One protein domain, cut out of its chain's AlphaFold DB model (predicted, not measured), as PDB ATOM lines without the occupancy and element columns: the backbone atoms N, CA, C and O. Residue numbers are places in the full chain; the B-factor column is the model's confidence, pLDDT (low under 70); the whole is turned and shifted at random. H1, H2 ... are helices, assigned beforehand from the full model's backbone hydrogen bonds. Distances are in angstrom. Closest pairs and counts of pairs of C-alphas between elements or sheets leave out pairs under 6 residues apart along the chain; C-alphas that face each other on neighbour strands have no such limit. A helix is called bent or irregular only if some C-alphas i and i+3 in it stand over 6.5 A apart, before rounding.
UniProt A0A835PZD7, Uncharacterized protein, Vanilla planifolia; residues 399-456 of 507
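AT A GLANCE: This is residues 399 to 456 of the 507 residues of an uncharacterized protein of Vanilla planifolia (UniProt A0A835PZD7). The longest helix, H3, forms a bridge between two small ends: at one end the short helix H1 meets H2 at a steep angle, and at the other a loop of residues 444 to 452 leads to the very short H4. Residues 434 to 439, in H3, stand free between these ends. The printed part has 58 residues with four named helices, H1, H2, H3 and H4 in chain order, and no named strand; the class is all helix, with 35 residues in the helices. It is only just loose, close to compact, with a radius of gyration of the C-alphas of 12.6 A, and its outline is elongated, spanning 37 by 24 by 14 A.

HOW THE PARTS SIT: The longest helix is H3, residues 430 to 443, which touches no helix but is near H2, residues 414 to 424. H2 and H3 are close but not clearly touching; their closest C-alphas, those of Lys 423 and Glu 430, are 7.0 A apart. They run opposite ways at a steep tilt of 36 degrees, only just steep. H1, residues 399 to 404, touches H2, with the closest C-alphas those of Ala 404 and Tyr 420, 5.2 A apart. H1 and H2 run opposite ways at a steep tilt of 67 degrees. At the other end of H3, H4, residues 453 to 456, is close but not clearly touching, the closest C-alphas being those of Leu 443 and Asp 455, 6.4 A apart. H1 is apart from H3 and from H4, and H2 is apart from H4. In H1, H2 and H3 every O i to N i+4 pair is within hydrogen-bond range; H4 is too short for such a pair, and its 1 pair of O i and N i+3 is within range.

IN THESE COORDINATES: H3 measures 20.0 A from first to last C-alpha, from Glu 430 at (-49.977, -3.571, 498.561) to Leu 443 at (-31.658, -0.308, 491.126). H2 measures 15.1 A from Lys 414 to Glu 424. H1 measures 8.9 A and begins at Ser 399, with its C-alpha at (-57.598, -17.186, 492.938). H4 measures 5.3 A and ends at Leu 456, with its C-alpha at (-24.946, -0.161, 492.667). No helix is bent.

THE WHOLE: The two C-alphas farthest apart are those of Ser 399 and Phe 454, 38.3 A. The printed part has no cut. The link from H2 to H3 is tight, with 5 residues, and the links from H1 to H2 and from H3 to H4 are short, with 9 residues each. The mean pLDDT of the printed part is 88.1, and no printed residue is under 70; H4 has a mean of 83.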
ATOM      1  N   SER A 399     -57.565 -18.638 493.165       86.88
ATOM      2  CA  SER A 399     -57.598 -17.186 492.938       86.88
ATOM      3  C   SER A 399     -56.463 -16.482 493.679       86.88
ATOM      4  O   SER A 399     -55.785 -15.629 493.122       86.88
ATOM      5  N   GLU A 400     -56.200 -16.903 494.914       88.94
ATOM      6  CA  GLU A 400     -55.131 -16.354 495.753       88.94
ATOM      7  C   GLU A 400     -53.736 -16.751 495.275       88.94
ATOM      8  O   GLU A 400     -52.773 -16.032 495.511       88.94
ATOM      9  N   PHE A 401     -53.615 -17.885 494.587       91.06
ATOM     10  CA  PHE A 401     -52.387 -18.275 493.911       91.06
ATOM     11  C   PHE A 401     -52.012 -17.257 492.837       91.06
ATOM     12  O   PHE A 401     -50.854 -16.862 492.766       91.06
ATOM     13  N   HIS A 402     -52.989 -16.790 492.057       87.31
ATOM     14  CA  HIS A 402     -52.740 -15.775 491.037       87.31
ATOM     15  C   HIS A 402     -52.387 -14.413 491.650       87.31
ATOM     16  O   HIS A 402     -51.564 -13.695 491.109       87.31
ATOM     17  N   GLU A 403     -52.948 -14.081 492.816       87.50
ATOM     18  CA  GLU A 403     -52.561 -12.875 493.563       87.50
ATOM     19  C   GLU A 403     -51.180 -12.983 494.225       87.50
ATOM     20  O   GLU A 403     -50.526 -11.970 494.478       87.50
ATOM     21  N   ALA A 404     -50.751 -14.197 494.575       89.69
ATOM     22  CA  ALA A 404     -49.439 -14.450 495.151       89.69
ATOM     23  C   ALA A 404     -48.327 -14.455 494.093       89.69
ATOM     24  O   ALA A 404     -47.185 -14.170 494.441       89.69
ATOM     25  N   ASP A 405     -48.651 -14.792 492.845       91.69
ATOM     26  CA  ASP A 405     -47.748 -14.807 491.691       91.69
ATOM     27  C   ASP A 405     -47.533 -13.374 491.171       91.69
ATOM     28  O   ASP A 405     -48.307 -12.857 490.366       91.69
ATOM     29  N   ILE A 406     -46.510 -12.690 491.692       87.44
ATOM     30  CA  ILE A 406     -46.274 -11.266 491.406       87.44
ATOM     31  C   ILE A 406     -45.685 -11.100 490.000       87.44
ATOM     32  O   ILE A 406     -46.001 -10.130 489.307       87.44
ATOM     33  N   ASP A 407     -44.824 -12.027 489.577       87.00
ATOM     34  CA  ASP A 407     -44.156 -11.975 488.276       87.00
ATOM     35  C   ASP A 407     -44.945 -12.658 487.138       87.00
ATOM     36  O   ASP A 407     -44.553 -12.550 485.973       87.00
ATOM     37  N   ASN A 408     -46.097 -13.266 487.446       88.06
ATOM     38  CA  ASN A 408     -46.991 -13.950 486.507       88.06
ATOM     39  C   ASN A 408     -46.298 -15.071 485.718       88.06
ATOM     40  O   ASN A 408     -46.636 -15.334 484.557       88.06
ATOM     41  N   ASN A 409     -45.313 -15.737 486.324       88.81
ATOM     42  CA  ASN A 409     -44.579 -16.820 485.672       88.81
ATOM     43  C   ASN A 409     -45.326 -18.176 485.737       88.81
ATOM     44  O   ASN A 409     -44.890 -19.149 485.112       88.81
ATOM     45  N   GLY A 410     -46.449 -18.247 486.467       89.38
ATOM     46  CA  GLY A 410     -47.256 -19.452 486.667       89.38
ATOM     47  C   GLY A 410     -46.822 -20.320 487.856       89.38
ATOM     48  O   GLY A 410     -47.380 -21.402 488.058       89.38
ATOM     49  N   PHE A 411     -45.846 -19.875 488.649       90.88
ATOM     50  CA  PHE A 411     -45.300 -20.553 489.821       90.88
ATOM     51  C   PHE A 411     -45.037 -19.559 490.957       90.88
ATOM     52  O   PHE A 411     -44.239 -18.642 490.833       90.88
ATOM     53  N   VAL A 412     -45.586 -19.828 492.143       92.94
ATOM     54  CA  VAL A 412     -45.317 -18.996 493.325       92.94
ATOM     55  C   VAL A 412     -44.011 -19.429 493.998       92.94
ATOM     56  O   VAL A 412     -43.910 -20.513 494.586       92.94
ATOM     57  N   SER A 413     -42.996 -18.568 493.951       92.38
ATOM     58  CA  SER A 413     -41.732 -18.769 494.659       92.38
ATOM     59  C   SER A 413     -41.901 -18.662 496.182       92.38
ATOM     60  O   SER A 413     -42.849 -18.084 496.711       92.38
ATOM     61  N   LYS A 414     -40.933 -19.181 496.951       91.75
ATOM     62  CA  LYS A 414     -40.966 -19.068 498.423       91.75
ATOM     63  C   LYS A 414     -40.988 -17.606 498.894       91.75
ATOM     64  O   LYS A 414     -41.596 -17.312 499.918       91.75
ATOM     65  N   SER A 415     -40.301 -16.715 498.182       90.25
ATOM     66  CA  SER A 415     -40.299 -15.270 498.440       90.25
ATOM     67  C   SER A 415     -41.683 -14.663 498.237       90.25
ATOM     68  O   SER A 415     -42.164 -13.968 499.126       90.25
ATOM     69  N   GLU A 416     -42.343 -14.984 497.129       91.44
ATOM     70  CA  GLU A 416     -43.690 -14.508 496.803       91.44
ATOM     71  C   GLU A 416     -44.736 -15.040 497.773       91.44
ATOM     72  O   GLU A 416     -45.524 -14.267 498.306       91.44
ATOM     73  N   PHE A 417     -44.664 -16.324 498.131       92.44
ATOM     74  CA  PHE A 417     -45.537 -16.894 499.154       92.44
ATOM     75  C   PHE A 417     -45.383 -16.182 500.507       92.44
ATOM     76  O   PHE A 417     -46.362 -15.950 501.215       92.44
ATOM     77  N   VAL A 418     -44.154 -15.804 500.881       92.38
ATOM     78  CA  VAL A 418     -43.903 -15.032 502.106       92.38
ATOM     79  C   VAL A 418     -44.487 -13.623 501.994       92.38
ATOM     80  O   VAL A 418     -45.134 -13.183 502.941       92.38
ATOM     81  N   VAL A 419     -44.304 -12.929 500.867       91.75
ATOM     82  CA  VAL A 419     -44.884 -11.594 500.633       91.75
ATOM     83  C   VAL A 419     -46.412 -11.655 500.662       91.75
ATOM     84  O   VAL A 419     -47.031 -10.866 501.373       91.75
ATOM     85  N   TYR A 420     -47.013 -12.644 500.000       91.81
ATOM     86  CA  TYR A 420     -48.448 -12.907 500.030       91.81
ATOM     87  C   TYR A 420     -48.948 -13.134 501.461       91.81
ATOM     88  O   TYR A 420     -49.862 -12.447 501.916       91.81
ATOM     89  N   LYS A 421     -48.307 -14.021 502.236       91.31
ATOM     90  CA  LYS A 421     -48.697 -14.257 503.636       91.31
ATOM     91  C   LYS A 421     -48.498 -13.023 504.519       91.31
ATOM     92  O   LYS A 421     -49.280 -12.806 505.439       91.31
ATOM     93  N   LEU A 422     -47.499 -12.186 504.251       91.44
ATOM     94  CA  LEU A 422     -47.310 -10.911 504.954       91.44
ATOM     95  C   LEU A 422     -48.393  -9.877 504.595       91.44
ATOM     96  O   LEU A 422     -48.837  -9.150 505.491       91.44
ATOM     97  N   LYS A 423     -48.846  -9.851 503.333       90.19
ATOM     98  CA  LYS A 423     -49.991  -9.056 502.855       90.19
ATOM     99  C   LYS A 423     -51.288  -9.525 503.520       90.19
ATOM    100  O   LYS A 423     -52.007  -8.713 504.095       90.19
ATOM    101  N   GLU A 424     -51.534 -10.835 503.555       88.06
ATOM    102  CA  GLU A 424     -52.712 -11.453 504.185       88.06
ATOM    103  C   GLU A 424     -52.777 -11.183 505.701       88.06
ATOM    104  O   GLU A 424     -53.840 -10.909 506.254       88.06
ATOM    105  N   MET A 425     -51.630 -11.191 506.389       88.00
ATOM    106  CA  MET A 425     -51.542 -10.814 507.807       88.00
ATOM    107  C   MET A 425     -51.733  -9.307 508.059       88.00
ATOM    108  O   MET A 425     -51.740  -8.889 509.218       88.00
ATOM    109  N   GLY A 426     -51.843  -8.483 507.011       86.19
ATOM    110  CA  GLY A 426     -51.954  -7.028 507.114       86.19
ATOM    111  C   GLY A 426     -50.690  -6.351 507.651       86.19
ATOM    112  O   GLY A 426     -50.762  -5.229 508.149       86.19
ATOM    113  N   MET A 427     -49.536  -7.031 507.599       86.81
ATOM    114  CA  MET A 427     -48.253  -6.460 508.029       86.81
ATOM    115  C   MET A 427     -47.645  -5.544 506.971       86.81
ATOM    116  O   MET A 427     -46.862  -4.659 507.308       86.81
ATOM    117  N   ILE A 428     -47.974  -5.792 505.705       91.69
ATOM    118  CA  ILE A 428     -47.484  -5.046 504.552       91.69
ATOM    119  C   ILE A 428     -48.703  -4.692 503.703       91.69
ATOM    120  O   ILE A 428     -49.528  -5.563 503.425       91.69
ATOM    121  N   SER A 429     -48.838  -3.423 503.316       91.00
ATOM    122  CA  SER A 429     -49.870  -3.021 502.360       91.00
ATOM    123  C   SER A 429     -49.385  -3.235 500.926       91.00
ATOM    124  O   SER A 429     -48.189  -3.202 500.652       91.00
ATOM    125  N   GLU A 430     -50.308  -3.420 499.986       89.62
ATOM    126  CA  GLU A 430     -49.977  -3.571 498.561       89.62
ATOM    127  C   GLU A 430     -49.147  -2.400 498.022       89.62
ATOM    128  O   GLU A 430     -48.134  -2.600 497.360       89.62
ATOM    129  N   LYS A 431     -49.485  -1.182 498.453       90.94
ATOM    130  CA  LYS A 431     -48.740   0.040 498.126       90.94
ATOM    131  C   LYS A 431     -47.297   0.005 498.627       90.94
ATOM    132  O   LYS A 431     -46.417   0.599 498.007       90.94
ATOM    133  N   ASP A 432     -47.047  -0.643 499.764       91.38
ATOM    134  CA  ASP A 432     -45.689  -0.785 500.291       91.38
ATOM    135  C   ASP A 432     -44.885  -1.777 499.447       91.38
ATOM    136  O   ASP A 432     -43.722  -1.507 499.152       91.38
ATOM    137  N   VAL A 433     -45.506  -2.882 499.013       89.81
ATOM    138  CA  VAL A 433     -44.881  -3.850 498.096       89.81
ATOM    139  C   VAL A 433     -44.528  -3.169 496.777       89.81
ATOM    140  O   VAL A 433     -43.367  -3.197 496.384       89.81
ATOM    141  N   GLU A 434     -45.475  -2.462 496.155       89.44
ATOM    142  CA  GLU A 434     -45.252  -1.712 494.909       89.44
ATOM    143  C   GLU A 434     -44.121  -0.686 495.038       89.44
ATOM    144  O   GLU A 434     -43.278  -0.563 494.152       89.44
ATOM    145  N   ARG A 435     -44.053   0.044 496.161       90.12
ATOM    146  CA  ARG A 435     -42.969   1.007 496.414       90.12
ATOM    147  C   ARG A 435     -41.605   0.339 496.524       90.12
ATOM    148  O   ARG A 435     -40.622   0.901 496.040       90.12
ATOM    149  N   ILE A 436     -41.535  -0.816 497.183       90.44
ATOM    150  CA  ILE A 436     -40.292  -1.576 497.340       90.44
ATOM    151  C   ILE A 436     -39.868  -2.165 495.991       90.44
ATOM    152  O   ILE A 436     -38.702  -2.030 495.626       90.44
ATOM    153  N   CYS A 437     -40.804  -2.739 495.234       88.44
ATOM    154  CA  CYS A 437     -40.572  -3.225 493.874       88.44
ATOM    155  C   CYS A 437     -40.094  -2.093 492.959       88.44
ATOM    156  O   CYS A 437     -39.021  -2.194 492.386       88.44
ATOM    157  N   GLY A 438     -40.761  -0.936 492.947       88.38
ATOM    158  CA  GLY A 438     -40.315   0.205 492.144       88.38
ATOM    159  C   GLY A 438     -38.940   0.752 492.555       88.38
ATOM    160  O   GLY A 438     -38.204   1.289 491.728       88.38
ATOM    161  N   GLN A 439     -38.545   0.621 493.827       89.44
ATOM    162  CA  GLN A 439     -37.175   0.932 494.243       89.44
ATOM    163  C   GLN A 439     -36.175  -0.113 493.737       89.44
ATOM    164  O   GLN A 439     -35.064   0.257 493.360       89.44
ATOM    165  N   PHE A 440     -36.559  -1.388 493.737       88.88
ATOM    166  CA  PHE A 440     -35.771  -2.470 493.164       88.88
ATOM    167  C   PHE A 440     -35.568  -2.261 491.659       88.88
ATOM    168  O   PHE A 440     -34.426  -2.260 491.216       88.88
ATOM    169  N   ASP A 441     -36.623  -1.949 490.909       87.31
ATOM    170  CA  ASP A 441     -36.569  -1.730 489.456       87.31
ATOM    171  C   ASP A 441     -35.658  -0.551 489.086       87.31
ATOM    172  O   ASP A 441     -34.934  -0.577 488.096       87.31
ATOM    173  N   ARG A 442     -35.621   0.490 489.927       86.00
ATOM    174  CA  ARG A 442     -34.682   1.616 489.769       86.00
ATOM    175  C   ARG A 442     -33.224   1.246 490.027       86.00
ATOM    176  O   ARG A 442     -32.331   1.983 489.609       86.00
ATOM    177  N   LEU A 443     -32.988   0.200 490.812       85.12
ATOM    178  CA  LEU A 443     -31.658  -0.308 491.126       85.12
ATOM    179  C   LEU A 443     -31.234  -1.413 490.160       85.12
ATOM    180  O   LEU A 443     -30.042  -1.628 490.028       85.12
ATOM    181  N   ASP A 444     -32.164  -2.094 489.497       85.81
ATOM    182  CA  ASP A 444     -31.888  -3.128 488.501       85.81
ATOM    183  C   ASP A 444     -31.863  -2.526 487.090       85.81
ATOM    184  O   ASP A 444     -32.730  -2.767 486.254       85.81
ATOM    185  N   THR A 445     -30.837  -1.719 486.812       81.94
ATOM    186  CA  THR A 445     -30.605  -1.105 485.492       81.94
ATOM    187  C   THR A 445     -30.511  -2.134 484.364       81.94
ATOM    188  O   THR A 445     -30.841  -1.826 483.220       81.94
ATOM    189  N   GLY A 446     -30.057  -3.351 484.682       80.88
ATOM    190  CA  GLY A 446     -29.969  -4.473 483.749       80.88
ATOM    191  C   GLY A 446     -31.277  -5.238 483.541       80.88
ATOM    192  O   GLY A 446     -31.299  -6.136 482.699       80.88
ATOM    193  N   ASN A 447     -32.338  -4.910 484.289       81.44
ATOM    194  CA  ASN A 447     -33.636  -5.589 484.298       81.44
ATOM    195  C   ASN A 447     -33.500  -7.121 484.384       81.44
ATOM    196  O   ASN A 447     -34.204  -7.881 483.714       81.44
ATOM    197  N   CYS A 448     -32.507  -7.580 485.146       81.12
ATOM    198  CA  CYS A 448     -32.110  -8.983 485.206       81.12
ATOM    199  C   CYS A 448     -32.769  -9.741 486.372       81.12
ATOM    200  O   CYS A 448     -32.453 -10.911 486.618       81.12
ATOM    201  N   GLY A 449     -33.671  -9.075 487.099       80.88
ATOM    202  CA  GLY A 449     -34.343  -9.572 488.296       80.88
ATOM    203  C   GLY A 449     -33.402  -9.696 489.494       80.88
ATOM    204  O   GLY A 449     -33.720 -10.378 490.471       80.88
ATOM    205  N   LYS A 450     -32.199  -9.112 489.417       84.06
ATOM    206  CA  LYS A 450     -31.138  -9.231 490.426       84.06
ATOM    207  C   LYS A 450     -30.327  -7.946 490.482       84.06
ATOM    208  O   LYS A 450     -29.687  -7.574 489.516       84.06
ATOM    209  N   ILE A 451     -30.224  -7.338 491.657       85.12
ATOM    210  CA  ILE A 451     -29.327  -6.192 491.831       85.12
ATOM    211  C   ILE A 451     -27.885  -6.700 491.885       85.12
ATOM    212  O   ILE A 451     -27.494  -7.405 492.824       85.12
ATOM    213  N   THR A 452     -27.082  -6.340 490.889       86.56
ATOM    214  CA  THR A 452     -25.658  -6.669 490.866       86.56
ATOM    215  C   THR A 452     -24.827  -5.569 491.525       86.56
ATOM    216  O   THR A 452     -25.254  -4.429 491.704       86.56
ATOM    217  N   LEU A 453     -23.585  -5.896 491.898       84.00
ATOM    218  CA  LEU A 453     -22.654  -4.898 492.433       84.00
ATOM    219  C   LEU A 453     -22.384  -3.771 491.422       84.00
ATOM    220  O   LEU A 453     -22.141  -2.636 491.822       84.00
ATOM    221  N   PHE A 454     -22.425  -4.090 490.128       81.50
ATOM    222  CA  PHE A 454     -22.217  -3.119 489.063       81.50
ATOM    223  C   PHE A 454     -23.339  -2.079 489.031       81.50
ATOM    224  O   PHE A 454     -23.039  -0.887 489.014       81.50
ATOM    225  N   ASP A 455     -24.599  -2.510 489.151       81.81
ATOM    226  CA  ASP A 455     -25.748  -1.599 489.195       81.81
ATOM    227  C   ASP A 455     -25.640  -0.587 490.344       81.81
ATOM    228  O   ASP A 455     -25.926   0.599 490.189       81.81
ATOM    229  N   LEU A 456     -25.150  -1.030 491.505       83.25
ATOM    230  CA  LEU A 456     -24.946  -0.161 492.667       83.25
ATOM    231  C   LEU A 456     -23.819   0.860 492.456       83.25
ATOM    232  O   LEU A 456     -23.916   1.991 492.938       83.25
TER     233      LEU A 456